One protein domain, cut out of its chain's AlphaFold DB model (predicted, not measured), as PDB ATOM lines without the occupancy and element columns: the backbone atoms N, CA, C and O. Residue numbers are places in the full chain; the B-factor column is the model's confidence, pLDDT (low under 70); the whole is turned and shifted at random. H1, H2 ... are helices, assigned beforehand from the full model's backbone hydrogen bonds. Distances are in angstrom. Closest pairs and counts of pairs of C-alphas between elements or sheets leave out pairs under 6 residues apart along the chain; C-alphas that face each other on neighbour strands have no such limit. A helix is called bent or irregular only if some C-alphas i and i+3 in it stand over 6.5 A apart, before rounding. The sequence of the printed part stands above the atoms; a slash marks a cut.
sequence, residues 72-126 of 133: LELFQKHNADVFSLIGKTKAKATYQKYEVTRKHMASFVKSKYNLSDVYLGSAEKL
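What this domain is: This is residues 72 to 126 of the 133 residues of an uncharacterized protein of Bacteroidales bacterium (UniProt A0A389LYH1). The model is a helical hairpin in which the long helix H2 and the shorter H1 lie side by side, running opposite ways. Past the last residue of H2 the chain folds back toward the side where H1 lies and comes to the short helix H3 near the beginning of H1, and residues 121 to 126 stick out there. The printed part has 55 residues with three named helices, in the order H1, H2, H3 along the chain, and no named strand; the class is all helix. The whole is loose, with a radius of gyration of the C-alphas of 12.9 A, and elongated, with spans of 37 by 19 by 14 A.

How they stand to each other: H2, residues 92 to 113, is the longest helix. It touches H1, residues 72 to 84, with 11 pairs of C-alphas within 8 A. The closest C-alphas of the two are those of Phe 83 and Tyr 95, 6.1 A apart. Their lines stand at a shallow tilt of 5 degrees, and they run opposite ways, with their centres 11.6 A apart; they form a helical hairpin. H3, residues 120 to 123, is apart from H2 and apart from H1. In H1 and H2 every pair of O i and N i+4 is within hydrogen-bond range. H3, with four residues, is too short for such a pair, and its one pair of O i and N i+3 is within range.

Where its parts are: H2 has 22 residues, from Lys 92 to Tyr 113, and measures 31.6 A from first to last C-alpha; C-alpha 92 stands at (19.825, -107.497, -10.512) and C-alpha 113 at (51.076, -104.191, -13.934). H1 has 13 residues, from Leu 72, with its C-alpha at (39.866, -107.685, -6.903), to Ser 84, and measures 18.4 A. H3 has four residues, from Leu 120 to Ala 123, and ends with C-alpha 123 at (46.763, -98.795, -4.818). No helix is bent or irregular.

The domain as a whole: The two C-alphas farthest apart are those of Lys 88 and Asn 114, at 38.5 A, while those of Leu 72 and Leu 126, the first and last printed, are 15.4 A apart. The printed part runs from residue 72 to residue 126 and has no cut. The link from H1 to H2, with 7 residues, and the link from H2 to H3, with 6 residues, are both short. Residues 121 to 126, of which 121 to 123 belong to H3, stand free. The mean pLDDT of the printed part is 86.8, and these same residues, 121 to 126, are under 70. The mean pLDDT is 93 in H1, 93 in H2 and 59 in H3.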
ATOM      1  N   LEU A  72      40.887-106.905  -6.205       91.44
ATOM      2  CA  LEU A  72      39.866-107.685  -6.903       91.44
ATOM      3  C   LEU A  72      39.162-108.674  -5.973       91.44
ATOM      4  O   LEU A  72      37.975-108.929  -6.177       91.44
ATOM      5  N   GLU A  73      39.847-109.188  -4.952       88.06
ATOM      6  CA  GLU A  73      39.236-109.999  -3.893       88.06
ATOM      7  C   GLU A  73      38.196-109.197  -3.097       88.06
ATOM      8  O   GLU A  73      37.058-109.642  -2.921       88.06
ATOM      9  N   LEU A  74      38.536-107.972  -2.689       88.56
ATOM     10  CA  LEU A  74      37.615-107.087  -1.978       88.56
ATOM     11  C   LEU A  74      36.409-106.720  -2.851       88.56
ATOM     12  O   LEU A  74      35.265-106.755  -2.390       88.56
ATOM     13  N   PHE A  75      36.644-106.434  -4.133       92.44
ATOM     14  CA  PHE A  75      35.572-106.181  -5.097       92.44
ATOM     15  C   PHE A  75      34.670-107.416  -5.258       92.44
ATOM     16  O   PHE A  75      33.445-107.304  -5.281       92.44
ATOM     17  N   GLN A  76      35.248-108.618  -5.321       92.81
ATOM     18  CA  GLN A  76      34.484-109.864  -5.408       92.81
ATOM     19  C   GLN A  76      33.580-110.062  -4.186       92.81
ATOM     20  O   GLN A  76      32.413-110.432  -4.343       92.81
ATOM     21  N   LYS A  77      34.087-109.775  -2.982       90.81
ATOM     22  CA  LYS A  77      33.301-109.812  -1.744       90.81
ATOM     23  C   LYS A  77      32.153-108.801  -1.775       90.81
ATOM     24  O   LYS A  77      31.015-109.173  -1.507       90.81
ATOM     25  N   HIS A  78      32.420-107.565  -2.201       92.81
ATOM     26  CA  HIS A  78      31.378-106.553  -2.392       92.81
ATOM     27  C   HIS A  78      30.275-107.033  -3.350       92.81
ATOM     28  O   HIS A  78      29.086-106.888  -3.061       92.81
ATOM     29  N   ASN A  79      30.645-107.656  -4.472       94.75
ATOM     30  CA  ASN A  79      29.676-108.177  -5.437       94.75
ATOM     31  C   ASN A  79      28.828-109.307  -4.843       94.75
ATOM     32  O   ASN A  79      27.626-109.361  -5.110       94.75
ATOM     33  N   ALA A  80      29.424-110.178  -4.024       94.44
ATOM     34  CA  ALA A  80      28.704-111.226  -3.305       94.44
ATOM     35  C   ALA A  80      27.695-110.641  -2.300       94.44
ATOM     36  O   ALA A  80      26.538-111.070  -2.270       94.44
ATOM     37  N   ASP A  81      28.085-109.603  -1.556       93.25
ATOM     38  CA  ASP A  81      27.190-108.894  -0.638       93.25
ATOM     39  C   ASP A  81      26.018-108.257  -1.403       93.25
ATOM     40  O   ASP A  81      24.855-108.449  -1.039       93.25
ATOM     41  N   VAL A  82      26.285-107.574  -2.523       93.56
ATOM     42  CA  VAL A  82      25.241-106.987  -3.382       93.56
ATOM     43  C   VAL A  82      24.314-108.059  -3.955       93.56
ATOM     44  O   VAL A  82      23.101-107.845  -4.002       93.56
ATOM     45  N   PHE A  83      24.852-109.211  -4.363       94.62
ATOM     46  CA  PHE A  83      24.058-110.338  -4.850       94.62
ATOM     47  C   PHE A  83      23.094-110.856  -3.776       94.62
ATOM     48  O   PHE A  83      21.915-111.063  -4.061       94.62
ATOM     49  N   SER A  84      23.553-110.976  -2.525       95.38
ATOM     50  CA  SER A  84      22.726-111.422  -1.390       95.38
ATOM     51  C   SER A  84      21.550-110.484  -1.061       95.38
ATOM     52  O   SER A  84      20.576-110.883  -0.412       95.38
ATOM     53  N   LEU A  85      21.632-109.230  -1.518       94.81
ATOM     54  CA  LEU A  85      20.614-108.195  -1.340       94.81
ATOM     55  C   LEU A  85      19.631-108.100  -2.517       94.81
ATOM     56  O   LEU A  85      18.681-107.308  -2.458       94.81
ATOM     57  N   ILE A  86      19.829-108.885  -3.583       94.69
ATOM     58  CA  ILE A  86      18.886-108.949  -4.702       94.69
ATOM     59  C   ILE A  86      17.547-109.505  -4.212       94.69
ATOM     60  O   ILE A  86      17.493-110.498  -3.493       94.69
ATOM     61  N   GLY A  87      16.453-108.839  -4.589       90.00
ATOM     62  CA  GLY A  87      15.104-109.190  -4.123       90.00
ATOM     63  C   GLY A  87      14.763-108.656  -2.728       90.00
ATOM     64  O   GLY A  87      13.633-108.821  -2.285       90.00
ATOM     65  N   LYS A  88      15.710-107.981  -2.059       94.12
ATOM     66  CA  LYS A  88      15.475-107.222  -0.822       94.12
ATOM     67  C   LYS A  88      15.593-105.724  -1.081       94.12
ATOM     68  O   LYS A  88      14.610-105.001  -1.037       94.12
ATOM     69  N   THR A  89      16.809-105.265  -1.372       92.44
ATOM     70  CA  THR A  89      17.142-103.832  -1.470       92.44
ATOM     71  C   THR A  89      17.965-103.482  -2.706       92.44
ATOM     72  O   THR A  89      18.184-102.301  -2.982       92.44
ATOM     73  N   LYS A  90      18.435-104.476  -3.470       92.38
ATOM     74  CA  LYS A  90      19.226-104.268  -4.689       92.38
ATOM     75  C   LYS A  90      18.549-104.881  -5.911       92.38
ATOM     76  O   LYS A  90      17.908-105.927  -5.843       92.38
ATOM     77  N   ALA A  91      18.716-104.219  -7.051       94.62
ATOM     78  CA  ALA A  91      18.265-104.720  -8.341       94.62
ATOM     79  C   ALA A  91      19.336-105.615  -8.982       94.62
ATOM     80  O   ALA A  91      20.535-105.359  -8.857       94.62
ATOM     81  N   LYS A  92      18.911-106.618  -9.760       94.31
ATOM     82  CA  LYS A  92      19.825-107.497 -10.512       94.31
ATOM     83  C   LYS A  92      20.729-106.722 -11.479       94.31
ATOM     84  O   LYS A  92      21.908-107.040 -11.607       94.31
ATOM     85  N   ALA A  93      20.197-105.667 -12.100       94.50
ATOM     86  CA  ALA A  93      20.959-104.791 -12.989       94.50
ATOM     87  C   ALA A  93      22.132-104.099 -12.271       94.50
ATOM     88  O   ALA A  93      23.188-103.894 -12.864       94.50
ATOM     89  N   THR A  94      21.978-103.767 -10.987       92.56
ATOM     90  CA  THR A  94      23.046-103.171 -10.171       92.56
ATOM     91  C   THR A  94      24.198-104.154  -9.969       92.56
ATOM     92  O   THR A  94      25.344-103.799 -10.220       92.56
ATOM     93  N   TYR A  95      23.900-105.404  -9.605       94.62
ATOM     94  CA  TYR A  95      24.909-106.464  -9.495       94.62
ATOM     95  C   TYR A  95      25.656-106.697 -10.819       94.62
ATOM     96  O   TYR A  95      26.881-106.759 -10.841       94.62
ATOM     97  N   GLN A  96      24.928-106.752 -11.940       95.50
ATOM     98  CA  GLN A  96      25.533-106.940 -13.264       95.50
ATOM     99  C   GLN A  96      26.522-105.824 -13.620       95.50
ATOM    100  O   GLN A  96      27.587-106.109 -14.165       95.50
ATOM    101  N   LYS A  97      26.203-104.565 -13.288       95.00
ATOM    102  CA  LYS A  97      27.129-103.440 -13.485       95.00
ATOM    103  C   LYS A  97      28.419-103.636 -12.690       95.00
ATOM    104  O   LYS A  97      29.494-103.481 -13.258       95.00
ATOM    105  N   TYR A  98      28.325-104.039 -11.423       95.44
ATOM    106  CA  TYR A  98      29.509-104.279 -10.598       95.44
ATOM    107  C   TYR A  98      30.371-105.449 -11.088       95.44
ATOM    108  O   TYR A  98      31.597-105.366 -11.043       95.44
ATOM    109  N   GLU A  99      29.766-106.508 -11.627       96.44
ATOM    110  CA  GLU A  99      30.511-107.599 -12.266       96.44
ATOM    111  C   GLU A  99      31.285-107.127 -13.506       96.44
ATOM    112  O   GLU A  99      32.442-107.504 -13.701       96.44
ATOM    113  N   VAL A 100      30.680-106.268 -14.333       96.69
ATOM    114  CA  VAL A 100      31.364-105.666 -15.491       96.69
ATOM    115  C   VAL A 100      32.522-104.777 -15.034       96.69
ATOM    116  O   VAL A 100      33.632-104.907 -15.551       96.69
ATOM    117  N   THR A 101      32.307-103.925 -14.028       95.19
ATOM    118  CA  THR A 101      33.363-103.069 -13.470       95.19
ATOM    119  C   THR A 101      34.533-103.890 -12.931       95.19
ATOM    120  O   THR A 101      35.681-103.584 -13.253       95.19
ATOM    121  N   ARG A 102      34.268-104.972 -12.187       95.56
ATOM    122  CA  ARG A 102      35.316-105.866 -11.672       95.56
ATOM    123  C   ARG A 102      36.143-106.483 -12.801       95.56
ATOM    124  O   ARG A 102      37.365-106.537 -12.702       95.56
ATOM    125  N   LYS A 103      35.500-106.914 -13.894       95.25
ATOM    126  CA  LYS A 103      36.198-107.450 -15.077       95.25
ATOM    127  C   LYS A 103      37.104-106.408 -15.723       95.25
ATOM    128  O   LYS A 103      38.260-106.713 -15.995       95.25
ATOM    129  N   HIS A 104      36.615-105.185 -15.925       95.69
ATOM    130  CA  HIS A 104      37.438-104.102 -16.467       95.69
ATOM    131  C   HIS A 104      38.627-103.783 -15.559       95.69
ATOM    132  O   HIS A 104      39.742-103.610 -16.048       95.69
ATOM    133  N   MET A 105      38.415-103.769 -14.243       93.81
ATOM    134  CA  MET A 105      39.481-103.546 -13.270       93.81
ATOM    135  C   MET A 105      40.524-104.670 -13.302       93.81
ATOM    136  O   MET A 105      41.718-104.388 -13.319       93.81
ATOM    137  N   ALA A 106      40.099-105.931 -13.415       93.00
ATOM    138  CA  ALA A 106      41.007-107.065 -13.581       93.00
ATOM    139  C   ALA A 106      41.831-106.962 -14.876       93.00
ATOM    140  O   ALA A 106      43.047-107.157 -14.858       93.00
ATOM    141  N   SER A 107      41.194-106.597 -15.993       93.75
ATOM    142  CA  SER A 107      41.885-106.362 -17.265       93.75
ATOM    143  C   SER A 107      42.892-105.217 -17.174       93.75
ATOM    144  O   SER A 107      43.992-105.342 -17.706       93.75
ATOM    145  N   PHE A 108      42.548-104.128 -16.483       91.25
ATOM    146  CA  PHE A 108      43.449-103.000 -16.254       91.25
ATOM    147  C   PHE A 108      44.659-103.393 -15.403       91.25
ATOM    148  O   PHE A 108      45.795-103.102 -15.771       91.25
ATOM    149  N   VAL A 109      44.435-104.101 -14.292       89.06
ATOM    150  CA  VAL A 109      45.518-104.587 -13.426       89.06
ATOM    151  C   VAL A 109      46.476-105.479 -14.216       89.06
ATOM    152  O   VAL A 109      47.696-105.294 -14.162       89.06
ATOM    153  N   LYS A 110      45.923-106.390 -15.024       89.31
ATOM    154  CA  LYS A 110      46.717-107.284 -15.863       89.31
ATOM    155  C   LYS A 110      47.481-106.541 -16.956       89.31
ATOM    156  O   LYS A 110      48.638-106.871 -17.191       89.31
ATOM    157  N   SER A 111      46.883-105.552 -17.616       89.69
ATOM    158  CA  SER A 111      47.550-104.829 -18.705       89.69
ATOM    159  C   SER A 111      48.619-103.857 -18.207       89.69
ATOM    160  O   SER A 111      49.684-103.765 -18.811       89.69
ATOM    161  N   LYS A 112      48.361-103.146 -17.103       85.94
ATOM    162  CA  LYS A 112      49.248-102.097 -16.590       85.94
ATOM    163  C   LYS A 112      50.385-102.642 -15.727       85.94
ATOM    164  O   LYS A 112      51.492-102.117 -15.805       85.94
ATOM    165  N   TYR A 113      50.121-103.673 -14.923       82.56
ATOM    166  CA  TYR A 113      51.076-104.191 -13.934       82.56
ATOM    167  C   TYR A 113      51.513-105.636 -14.203       82.56
ATOM    168  O   TYR A 113      52.392-106.140 -13.515       82.56
ATOM    169  N   ASN A 114      50.913-106.324 -15.184       85.50
ATOM    170  CA  ASN A 114      51.110-107.757 -15.449       85.50
ATOM    171  C   ASN A 114      50.782-108.683 -14.256       85.50
ATOM    172  O   ASN A 114      51.108-109.872 -14.266       85.50
ATOM    173  N   LEU A 115      50.074-108.167 -13.254       80.75
ATOM    174  CA  LEU A 115      49.642-108.918 -12.082       80.75
ATOM    175  C   LEU A 115      48.227-109.462 -12.283       80.75
ATOM    176  O   LEU A 115      47.458-108.959 -13.100       80.75
ATOM    177  N   SER A 116      47.883-110.518 -11.550       83.94
ATOM    178  CA  SER A 116      46.511-111.034 -11.498       83.94
ATOM    179  C   SER A 116      45.626-110.249 -10.533       83.94
ATOM    180  O   SER A 116      44.413-110.278 -10.692       83.94
ATOM    181  N   ASP A 117      46.223-109.573  -9.549       81.88
ATOM    182  CA  ASP A 117      45.557-108.748  -8.542       81.88
ATOM    183  C   ASP A 117      46.591-107.800  -7.893       81.88
ATOM    184  O   ASP A 117      47.799-107.990  -8.066       81.88
ATOM    185  N   VAL A 118      46.147-106.774  -7.170       82.19
ATOM    186  CA  VAL A 118      47.007-105.773  -6.517       82.19
ATOM    187  C   VAL A 118      46.608-105.567  -5.065       82.19
ATOM    188  O   VAL A 118      45.429-105.540  -4.733       82.19
ATOM    189  N   TYR A 119      47.596-105.379  -4.195       80.25
ATOM    190  CA  TYR A 119      47.343-105.041  -2.798       80.25
ATOM    191  C   TYR A 119      46.752-103.628  -2.679       80.25
ATOM    192  O   TYR A 119      47.320-102.675  -3.220       80.25
ATOM    193  N   LEU A 120      45.638-103.472  -1.952       70.81
ATOM    194  CA  LEU A 120      44.943-102.186  -1.834       70.81
ATOM    195  C   LEU A 120      45.798-101.111  -1.146       70.81
ATOM    196  O   LEU A 120      45.787 -99.962  -1.575       70.81
ATOM    197  N   GLY A 121      46.634-101.485  -0.171       65.31
ATOM    198  CA  GLY A 121      47.571-100.548   0.468       65.31
ATOM    199  C   GLY A 121      48.682-100.030  -0.461       65.31
ATOM    200  O   GLY A 121      49.373 -99.072  -0.123       65.31
ATOM    201  N   SER A 122      48.854-100.633  -1.642       52.44
ATOM    202  CA  SER A 122      49.711-100.118  -2.719       52.44
ATOM    203  C   SER A 122      48.934 -99.276  -3.733       52.44
ATOM    204  O   SER A 122      49.541 -98.479  -4.444       52.44
ATOM    205  N   ALA A 123      47.611 -99.451  -3.825       49.28
ATOM    206  CA  ALA A 123      46.763 -98.795  -4.818       49.28
ATOM    207  C   ALA A 123      46.636 -97.280  -4.592       49.28
ATOM    208  O   ALA A 123      46.531 -96.538  -5.564       49.28
ATOM    209  N   GLU A 124      46.750 -96.810  -3.345       48.56
ATOM    210  CA  GLU A 124      46.810 -95.374  -3.011       48.56
ATOM    211  C   GLU A 124      48.068 -94.678  -3.559       48.56
ATOM    212  O   GLU A 124      48.042 -93.486  -3.832       48.56
ATOM    213  N   LYS A 125      49.165 -95.415  -3.790       45.50
ATOM    214  CA  LYS A 125      50.419 -94.864  -4.342       45.50
ATOM    215  C   LYS A 125      50.467 -94.864  -5.872       45.50
ATOM    216  O   LYS A 125      51.430 -94.386  -6.459       45.50
ATOM    217  N   LEU A 126      49.454 -95.434  -6.528       46.38
ATOM    218  CA  LEU A 126      49.393 -95.578  -7.986       46.38
ATOM    219  C   LEU A 126      48.585 -94.462  -8.665       46.38
ATOM    220  O   LEU A 126      48.559 -94.401  -9.894       46.38
TER     221      LEU A 126